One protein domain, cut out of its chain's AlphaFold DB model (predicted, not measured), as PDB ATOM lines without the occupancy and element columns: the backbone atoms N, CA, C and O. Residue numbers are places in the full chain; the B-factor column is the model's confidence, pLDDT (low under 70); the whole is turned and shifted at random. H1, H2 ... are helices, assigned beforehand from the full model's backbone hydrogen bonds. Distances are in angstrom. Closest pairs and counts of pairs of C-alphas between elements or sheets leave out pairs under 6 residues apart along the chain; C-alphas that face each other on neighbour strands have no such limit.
ATOM      1  N   PRO A   8     -13.065  36.637 -44.128       59.16
ATOM      2  CA  PRO A   8     -13.620  37.986 -44.281       59.16
ATOM      3  C   PRO A   8     -15.116  38.088 -43.935       59.16
ATOM      4  O   PRO A   8     -15.581  39.120 -43.450       59.16
ATOM      5  N   LYS A   9     -15.880  37.002 -44.128       60.97
ATOM      6  CA  LYS A   9     -17.296  36.915 -43.734       60.97
ATOM      7  C   LYS A   9     -17.471  36.896 -42.213       60.97
ATOM      8  O   LYS A   9     -18.341  37.591 -41.698       60.97
ATOM      9  N   GLN A  10     -16.620  36.159 -41.498       52.00
ATOM     10  CA  GLN A  10     -16.596  36.194 -40.038       52.00
ATOM     11  C   GLN A  10     -16.125  37.560 -39.530       52.00
ATOM     12  O   GLN A  10     -16.704  38.101 -38.597       52.00
ATOM     13  N   LEU A  11     -15.149  38.194 -40.178       55.97
ATOM     14  CA  LEU A  11     -14.731  39.542 -39.791       55.97
ATOM     15  C   LEU A  11     -15.884  40.558 -39.900       55.97
ATOM     16  O   LEU A  11     -16.083  41.355 -38.989       55.97
ATOM     17  N   ARG A  12     -16.699  40.485 -40.963       56.03
ATOM     18  CA  ARG A  12     -17.894  41.336 -41.108       56.03
ATOM     19  C   ARG A  12     -18.926  41.081 -40.011       56.03
ATOM     20  O   ARG A  12     -19.363  42.038 -39.386       56.03
ATOM     21  N   LEU A  13     -19.247  39.819 -39.720       57.72
ATOM     22  CA  LEU A  13     -20.150  39.464 -38.617       57.72
ATOM     23  C   LEU A  13     -19.621  39.941 -37.255       57.72
ATOM     24  O   LEU A  13     -20.405  40.429 -36.445       57.72
ATOM     25  N   ARG A  14     -18.299  39.881 -37.027       56.41
ATOM     26  CA  ARG A  14     -17.651  40.422 -35.815       56.41
ATOM     27  C   ARG A  14     -17.868  41.911 -35.698       56.41
ATOM     28  O   ARG A  14     -18.318  42.373 -34.660       56.41
ATOM     29  N   ILE A  15     -17.586  42.644 -36.766       56.59
ATOM     30  CA  ILE A  15     -17.727  44.097 -36.775       56.59
ATOM     31  C   ILE A  15     -19.193  44.484 -36.561       56.59
ATOM     32  O   ILE A  15     -19.462  45.387 -35.780       56.59
ATOM     33  N   THR A  16     -20.153  43.789 -37.179       60.25
ATOM     34  CA  THR A  16     -21.578  44.107 -37.011       60.25
ATOM     35  C   THR A  16     -22.089  43.780 -35.607       60.25
ATOM     36  O   THR A  16     -22.752  44.619 -35.004       60.25
ATOM     37  N   ALA A  17     -21.755  42.607 -35.058       55.38
ATOM     38  CA  ALA A  17     -22.169  42.217 -33.711       55.38
ATOM     39  C   ALA A  17     -21.536  43.123 -32.642       55.38
ATOM     40  O   ALA A  17     -22.244  43.651 -31.787       55.38
ATOM     41  N   VAL A  18     -20.228  43.386 -32.741       58.03
ATOM     42  CA  VAL A  18     -19.514  44.279 -31.814       58.03
ATOM     43  C   VAL A  18     -19.995  45.721 -31.955       58.03
ATOM     44  O   VAL A  18     -20.183  46.384 -30.947       58.03
ATOM     45  N   ALA A  19     -20.297  46.214 -33.161       58.19
ATOM     46  CA  ALA A  19     -20.851  47.561 -33.338       58.19
ATOM     47  C   ALA A  19     -22.279  47.714 -32.777       58.19
ATOM     48  O   ALA A  19     -22.702  48.833 -32.474       58.19
ATOM     49  N   MET A  20     -23.028  46.617 -32.629       57.53
ATOM     50  CA  MET A  20     -24.342  46.643 -31.987       57.53
ATOM     51  C   MET A  20     -24.230  46.740 -30.462       57.53
ATOM     52  O   MET A  20     -25.010  47.473 -29.860       57.53
ATOM     53  N   ILE A  21     -23.240  46.100 -29.830       58.66
ATOM     54  CA  ILE A  21     -23.122  46.026 -28.361       58.66
ATOM     55  C   ILE A  21     -23.091  47.418 -27.681       58.66
ATOM     56  O   ILE A  21     -23.910  47.640 -26.786       58.66
ATOM     57  N   PRO A  22     -22.271  48.407 -28.101       56.03
ATOM     58  CA  PRO A  22     -22.281  49.749 -27.517       56.03
ATOM     59  C   PRO A  22     -23.607  50.482 -27.707       56.03
ATOM     60  O   PRO A  22     -24.028  51.199 -26.806       56.03
ATOM     61  N   LYS A  23     -24.295  50.289 -28.841       57.97
ATOM     62  CA  LYS A  23     -25.616  50.892 -29.083       57.97
ATOM     63  C   LYS A  23     -26.682  50.281 -28.174       57.97
ATOM     64  O   LYS A  23     -27.526  51.006 -27.659       57.97
ATOM     65  N   LEU A  24     -26.604  48.973 -27.929       56.47
ATOM     66  CA  LEU A  24     -27.479  48.266 -26.994       56.47
ATOM     67  C   LEU A  24     -27.212  48.674 -25.533       56.47
ATOM     68  O   LEU A  24     -28.152  48.832 -24.756       56.47
ATOM     69  N   LEU A  25     -25.945  48.897 -25.164       54.50
ATOM     70  CA  LEU A  25     -25.545  49.334 -23.821       54.50
ATOM     71  C   LEU A  25     -25.842  50.822 -23.562       54.50
ATOM     72  O   LEU A  25     -26.341  51.163 -22.488       54.50
ATOM     73  N   GLN A  26     -25.605  51.706 -24.540       57.91
ATOM     74  CA  GLN A  26     -25.954  53.131 -24.447       57.91
ATOM     75  C   GLN A  26     -27.460  53.335 -24.275       57.91
ATOM     76  O   GLN A  26     -27.863  54.184 -23.482       57.91
ATOM     77  N   PHE A  27     -28.286  52.510 -24.927       54.88
ATOM     78  CA  PHE A  27     -29.743  52.560 -24.781       54.88
ATOM     79  C   PHE A  27     -30.220  52.247 -23.352       54.88
ATOM     80  O   PHE A  27     -31.309  52.659 -22.961       54.88
ATOM     81  N   ARG A  28     -29.417  51.531 -22.550       50.97
ATOM     82  CA  ARG A  28     -29.786  51.133 -21.183       50.97
ATOM     83  C   ARG A  28     -29.205  52.039 -20.098       50.97
ATOM     84  O   ARG A  28     -29.845  52.220 -19.066       50.97
ATOM     85  N   LEU A  46     -35.796  41.885 -26.913       65.62
ATOM     86  CA  LEU A  46     -36.471  40.753 -26.271       65.62
ATOM     87  C   LEU A  46     -37.226  39.867 -27.278       65.62
ATOM     88  O   LEU A  46     -37.659  38.781 -26.917       65.62
ATOM     89  N   ALA A  47     -37.374  40.318 -28.528       81.62
ATOM     90  CA  ALA A  47     -38.076  39.592 -29.582       81.62
ATOM     91  C   ALA A  47     -37.152  38.737 -30.470       81.62
ATOM     92  O   ALA A  47     -37.635  38.104 -31.409       81.62
ATOM     93  N   LEU A  48     -35.835  38.720 -30.223       86.31
ATOM     94  CA  LEU A  48     -34.940  37.832 -30.966       86.31
ATOM     95  C   LEU A  48     -35.172  36.372 -30.542       86.31
ATOM     96  O   LEU A  48     -35.139  36.089 -29.343       86.31
ATOM     97  N   PRO A  49     -35.347  35.436 -31.496       91.00
ATOM     98  CA  PRO A  49     -35.389  34.012 -31.184       91.00
ATOM     99  C   PRO A  49     -34.118  33.561 -30.456       91.00
ATOM    100  O   PRO A  49     -33.013  34.030 -30.760       91.00
ATOM    101  N   GLN A  50     -34.267  32.631 -29.510       89.81
ATOM    102  CA  GLN A  50     -33.168  32.158 -28.664       89.81
ATOM    103  C   GLN A  50     -32.015  31.567 -29.491       89.81
ATOM    104  O   GLN A  50     -30.855  31.721 -29.121       89.81
ATOM    105  N   GLU A  51     -32.308  30.950 -30.633       92.81
ATOM    106  CA  GLU A  51     -31.326  30.360 -31.547       92.81
ATOM    107  C   GLU A  51     -30.392  31.422 -32.134       92.81
ATOM    108  O   GLU A  51     -29.197  31.186 -32.301       92.81
ATOM    109  N   ILE A  52     -30.921  32.617 -32.418       92.44
ATOM    110  CA  ILE A  52     -30.126  33.738 -32.927       92.44
ATOM    111  C   ILE A  52     -29.220  34.278 -31.821       92.44
ATOM    112  O   ILE A  52     -28.053  34.575 -32.074       92.44
ATOM    113  N   LEU A  53     -29.727  34.363 -30.589       91.00
ATOM    114  CA  LEU A  53     -28.932  34.765 -29.425       91.00
ATOM    115  C   LEU A  53     -27.796  33.774 -29.150       91.00
ATOM    116  O   LEU A  53     -26.651  34.186 -28.962       91.00
ATOM    117  N   ASP A  54     -28.098  32.478 -29.186       92.06
ATOM    118  CA  ASP A  54     -27.113  31.410 -29.037       92.06
ATOM    119  C   ASP A  54     -26.048  31.499 -30.135       92.06
ATOM    120  O   ASP A  54     -24.863  31.497 -29.821       92.06
ATOM    121  N   ALA A  55     -26.444  31.696 -31.398       93.38
ATOM    122  CA  ALA A  55     -25.510  31.845 -32.513       93.38
ATOM    123  C   ALA A  55     -24.589  33.073 -32.366       93.38
ATOM    124  O   ALA A  55     -23.409  33.010 -32.718       93.38
ATOM    125  N   ILE A  56     -25.098  34.189 -31.828       93.00
ATOM    126  CA  ILE A  56     -24.287  35.380 -31.525       93.00
ATOM    127  C   ILE A  56     -23.254  35.058 -30.437       93.00
ATOM    128  O   ILE A  56     -22.078  35.395 -30.586       93.00
ATOM    129  N   LEU A  57     -23.660  34.390 -29.354       94.56
ATOM    130  CA  LEU A  57     -22.756  34.026 -28.256       94.56
ATOM    131  C   LEU A  57     -21.731  32.965 -28.676       94.56
ATOM    132  O   LEU A  57     -20.548  33.098 -28.355       94.56
ATOM    133  N   ASP A  58     -22.157  31.973 -29.459       93.94
ATOM    134  CA  ASP A  58     -21.294  30.975 -30.090       93.94
ATOM    135  C   ASP A  58     -20.241  31.649 -30.961       93.94
ATOM    136  O   ASP A  58     -19.093  31.223 -30.988       93.94
ATOM    137  N   PHE A  59     -20.590  32.734 -31.646       94.38
ATOM    138  CA  PHE A  59     -19.653  33.475 -32.474       94.38
ATOM    139  C   PHE A  59     -18.617  34.277 -31.661       94.38
ATOM    140  O   PHE A  59     -17.469  34.462 -32.089       94.38
ATOM    141  N   LEU A  60     -18.996  34.709 -30.458       95.00
ATOM    142  CA  LEU A  60     -18.139  35.427 -29.516       95.00
ATOM    143  C   LEU A  60     -17.294  34.499 -28.629       95.00
ATOM    144  O   LEU A  60     -16.493  34.991 -27.842       95.00
ATOM    145  N   PHE A  61     -17.397  33.170 -28.754       92.38
ATOM    146  CA  PHE A  61     -16.787  32.214 -27.813       92.38
ATOM    147  C   PHE A  61     -15.271  32.380 -27.567       92.38
ATOM    148  O   PHE A  61     -14.772  32.051 -26.484       92.38
ATOM    149  N   ASN A  62     -14.548  32.872 -28.579       92.31
ATOM    150  CA  ASN A  62     -13.106  33.138 -28.541       92.31
ATOM    151  C   ASN A  62     -12.752  34.497 -27.921       92.31
ATOM    152  O   ASN A  62     -11.600  34.714 -27.556       92.31
ATOM    153  N   ASP A  63     -13.709  35.420 -27.844       95.50
ATOM    154  CA  ASP A  63     -13.529  36.752 -27.279       95.50
ATOM    155  C   ASP A  63     -14.132  36.806 -25.873       95.50
ATOM    156  O   ASP A  63     -15.263  37.237 -25.655       95.50
ATOM    157  N   LYS A  64     -13.368  36.312 -24.892       94.19
ATOM    158  CA  LYS A  64     -13.836  36.221 -23.502       94.19
ATOM    159  C   LYS A  64     -14.172  37.593 -22.902       94.19
ATOM    160  O   LYS A  64     -14.942  37.635 -21.949       94.19
ATOM    161  N   ILE A  65     -13.596  38.686 -23.412       94.94
ATOM    162  CA  ILE A  65     -13.857  40.041 -22.909       94.94
ATOM    163  C   ILE A  65     -15.252  40.476 -23.345       94.94
ATOM    164  O   ILE A  65     -16.082  40.792 -22.495       94.94
ATOM    165  N   GLU A  66     -15.549  40.392 -24.641       94.56
ATOM    166  CA  GLU A  66     -16.885  40.721 -25.147       94.56
ATOM    167  C   GLU A  66     -17.953  39.815 -24.538       94.56
ATOM    168  O   GLU A  66     -19.019  40.266 -24.125       94.56
ATOM    169  N   LEU A  67     -17.631  38.537 -24.361       95.25
ATOM    170  CA  LEU A  67     -18.547  37.575 -23.770       95.25
ATOM    171  C   LEU A  67     -18.838  37.870 -22.282       95.25
ATOM    172  O   LEU A  67     -19.942  37.595 -21.815       95.25
ATOM    173  N   LYS A  68     -17.905  38.505 -21.551       94.94
ATOM    174  CA  LYS A  68     -18.146  39.070 -20.207       94.94
ATOM    175  C   LYS A  68     -18.999  40.339 -20.245       94.94
ATOM    176  O   LYS A  68     -19.733  40.586 -19.300       94.94
ATOM    177  N   HIS A  69     -18.933  41.155 -21.291       94.62
ATOM    178  CA  HIS A  69     -19.859  42.284 -21.424       94.62
ATOM    179  C   HIS A  69     -21.276  41.797 -21.735       94.62
ATOM    180  O   HIS A  69     -22.242  42.280 -21.149       94.62
ATOM    181  N   CYS A  70     -21.400  40.772 -22.581       93.25
ATOM    182  CA  CYS A  70     -22.661  40.118 -22.919       93.25
ATOM    183  C   CYS A  70     -23.423  39.593 -21.691       93.25
ATOM    184  O   CYS A  70     -24.651  39.674 -21.662       93.25
ATOM    185  N   THR A  71     -22.729  39.113 -20.652       93.69
ATOM    186  CA  THR A  71     -23.380  38.652 -19.411       93.69
ATOM    187  C   THR A  71     -24.047  39.776 -18.616       93.69
ATOM    188  O   THR A  71     -24.905  39.492 -17.782       93.69
ATOM    189  N   LEU A  72     -23.688  41.038 -18.871       94.06
ATOM    190  CA  LEU A  72     -24.271  42.220 -18.227       94.06
ATOM    191  C   LEU A  72     -25.475  42.785 -19.003       94.06
ATOM    192  O   LEU A  72     -26.199  43.639 -18.488       94.06
ATOM    193  N   VAL A  73     -25.703  42.321 -20.238       90.56
ATOM    194  CA  VAL A  73     -26.775  42.823 -21.110       90.56
ATOM    195  C   VAL A  73     -28.131  42.265 -20.677       90.56
ATOM    196  O   VAL A  73     -29.039  43.037 -20.380       90.56
ATOM    197  N   LEU A  74     -28.288  40.943 -20.588       87.69
ATOM    198  CA  LEU A  74     -29.552  40.280 -20.234       87.69
ATOM    199  C   LEU A  74     -29.304  39.023 -19.389       87.69
ATOM    200  O   LEU A  74     -28.250  38.392 -19.484       87.69
ATOM    201  N   ARG A  75     -30.289  38.636 -18.569       89.38
ATOM    202  CA  ARG A  75     -30.172  37.466 -17.679       89.38
ATOM    203  C   ARG A  75     -30.174  36.160 -18.474       89.38
ATOM    204  O   ARG A  75     -29.489  35.214 -18.107       89.38
ATOM    205  N   GLU A  76     -30.890  36.128 -19.587       87.38
ATOM    206  CA  GLU A  76     -30.959  35.008 -20.522       87.38
ATOM    207  C   GLU A  76     -29.592  34.765 -21.184       87.38
ATOM    208  O   GLU A  76     -29.167  33.621 -21.360       87.38
ATOM    209  N   TRP A  77     -28.852  35.844 -21.467       92.12
ATOM    210  CA  TRP A  77     -27.509  35.772 -22.048       92.12
ATOM    211  C   TRP A  77     -26.497  35.219 -21.047       92.12
ATOM    212  O   TRP A  77     -25.580  34.501 -21.440       92.12
ATOM    213  N   LEU A  78     -26.676  35.501 -19.751       92.00
ATOM    214  CA  LEU A  78     -25.771  35.066 -18.686       92.00
ATOM    215  C   LEU A  78     -25.570  33.546 -18.678       92.00
ATOM    216  O   LEU A  78     -24.428  33.089 -18.661       92.00
ATOM    217  N   CYS A  79     -26.648  32.760 -18.706       89.12
ATOM    218  CA  CYS A  79     -26.563  31.297 -18.629       89.12
ATOM    219  C   CYS A  79     -25.771  30.705 -19.805       89.12
ATOM    220  O   CYS A  79     -24.929  29.827 -19.616       89.12
ATOM    221  N   ARG A  80     -26.004  31.219 -21.016       91.25
ATOM    222  CA  ARG A  80     -25.337  30.757 -22.239       91.25
ATOM    223  C   ARG A  80     -23.897  31.238 -22.317       91.25
ATOM    224  O   ARG A  80     -22.991  30.441 -22.550       91.25
ATOM    225  N   ALA A  81     -23.664  32.509 -22.016       94.69
ATOM    226  CA  ALA A  81     -22.332  33.086 -22.003       94.69
ATOM    227  C   ALA A  81     -21.426  32.398 -20.964       94.69
ATOM    228  O   ALA A  81     -20.290  32.047 -21.275       94.69
ATOM    229  N   ARG A  82     -21.932  32.086 -19.761       93.19
ATOM    230  CA  ARG A  82     -21.181  31.330 -18.738       93.19
ATOM    231  C   ARG A  82     -20.624  30.010 -19.265       93.19
ATOM    232  O   ARG A  82     -19.462  29.711 -19.004       93.19
ATOM    233  N   ARG A  83     -21.399  29.269 -20.067       93.81
ATOM    234  CA  ARG A  83     -20.930  28.020 -20.682       93.81
ATOM    235  C   ARG A  83     -19.671  28.244 -21.515       93.81
ATOM    236  O   ARG A  83     -18.742  27.454 -21.414       93.81
ATOM    237  N   HIS A  84     -19.612  29.317 -22.303       95.12
ATOM    238  CA  HIS A  84     -18.422  29.647 -23.091       95.12
ATOM    239  C   HIS A  84     -17.295  30.234 -22.242       95.12
ATOM    240  O   HIS A  84     -16.134  29.954 -22.535       95.12
ATOM    241  N   LEU A  85     -17.596  31.019 -21.202       95.88
ATOM    242  CA  LEU A  85     -16.578  31.585 -20.307       95.88
ATOM    243  C   LEU A  85     -15.796  30.492 -19.579       95.88
ATOM    244  O   LEU A  85     -14.572  30.546 -19.571       95.88
ATOM    245  N   PHE A  86     -16.498  29.496 -19.034       95.88
ATOM    246  CA  PHE A  86     -15.897  28.426 -18.234       95.88
ATOM    247  C   PHE A  86     -15.515  27.184 -19.043       95.88
ATOM    248  O   PHE A  86     -14.975  26.237 -18.485       95.88
ATOM    249  N   ARG A  87     -15.774  27.162 -20.357       96.25
ATOM    250  CA  ARG A  87     -15.469  26.003 -21.213       96.25
ATOM    251  C   ARG A  87     -14.000  25.589 -21.153       96.25
ATOM    252  O   ARG A  87     -13.714  24.392 -21.108       96.25
TER     253      ARG A  87
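This is residues 8 to 28 and 46 to 87 of the 370 residues of an uncharacterized protein of Phlebiopsis gigantea 11061_1 CR5-6 (UniProt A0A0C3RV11). A long helix, H1, runs aslant past one side of a small cluster of three short helices, H2, H3 and H4, without clearly touching it. In the cluster H3 and H4 form a helical hairpin, H2 packs on H4, and the centres of the three make a triangle. The printed part has 63 residues with four named helices, in the order H1, H2, H3, H4, and no named strand; the class is all helix. It is compact, with a radius of gyration of the C-alphas of 11.2 A, and spans 30 by 30 by 22 A.

H1, residues 8 to 28, is 31.1 A long, from C-alpha 8 at (-13.620, 37.986, -44.281) to C-alpha 28 at (-29.786, 51.133, -21.183). H2 is residues 50 to 59, 14.1 A; H3 is residues 64 to 70, 9.7 A; H4 is residues 75 to 85, 15.0 A, ending at C-alpha 85 at (-16.578, 31.585, -20.307).

H1 is close to H2 but not clearly touching, at a steep tilt of 63 degrees; the closest C-alphas, of Ala 17 and Ile 56, are 7.5 A apart. H1 and H3 are near each other, and H1 and H4 are apart. H2 touches H4, closest at the C-alphas of Leu 57 and Ala 81, 6.3 A, at a shallow tilt of 33 degrees, only just short of steep. H3 touches H4, closest at the C-alphas of Leu 67 and Ala 81, 6.1 A, opposite ways at a shallow tilt of 6 degrees. Every O i to N i+4 pair is within hydrogen-bond range in H2 and H3, against 14 of 17 in H1 and 3 of 7 in H4, where 6 of 8 O i to N i+3 pairs are.

The farthest C-alphas, of Pro 8 and Arg 75, are 31.3 A apart. Residues 29 to 45 are not printed; C-alphas 28 and 46 are 13.4 A apart across the cut. The links H2 to H3 and H3 to H4 are tight. Residues 8 to 28 and residue 46 have pLDDT under 70.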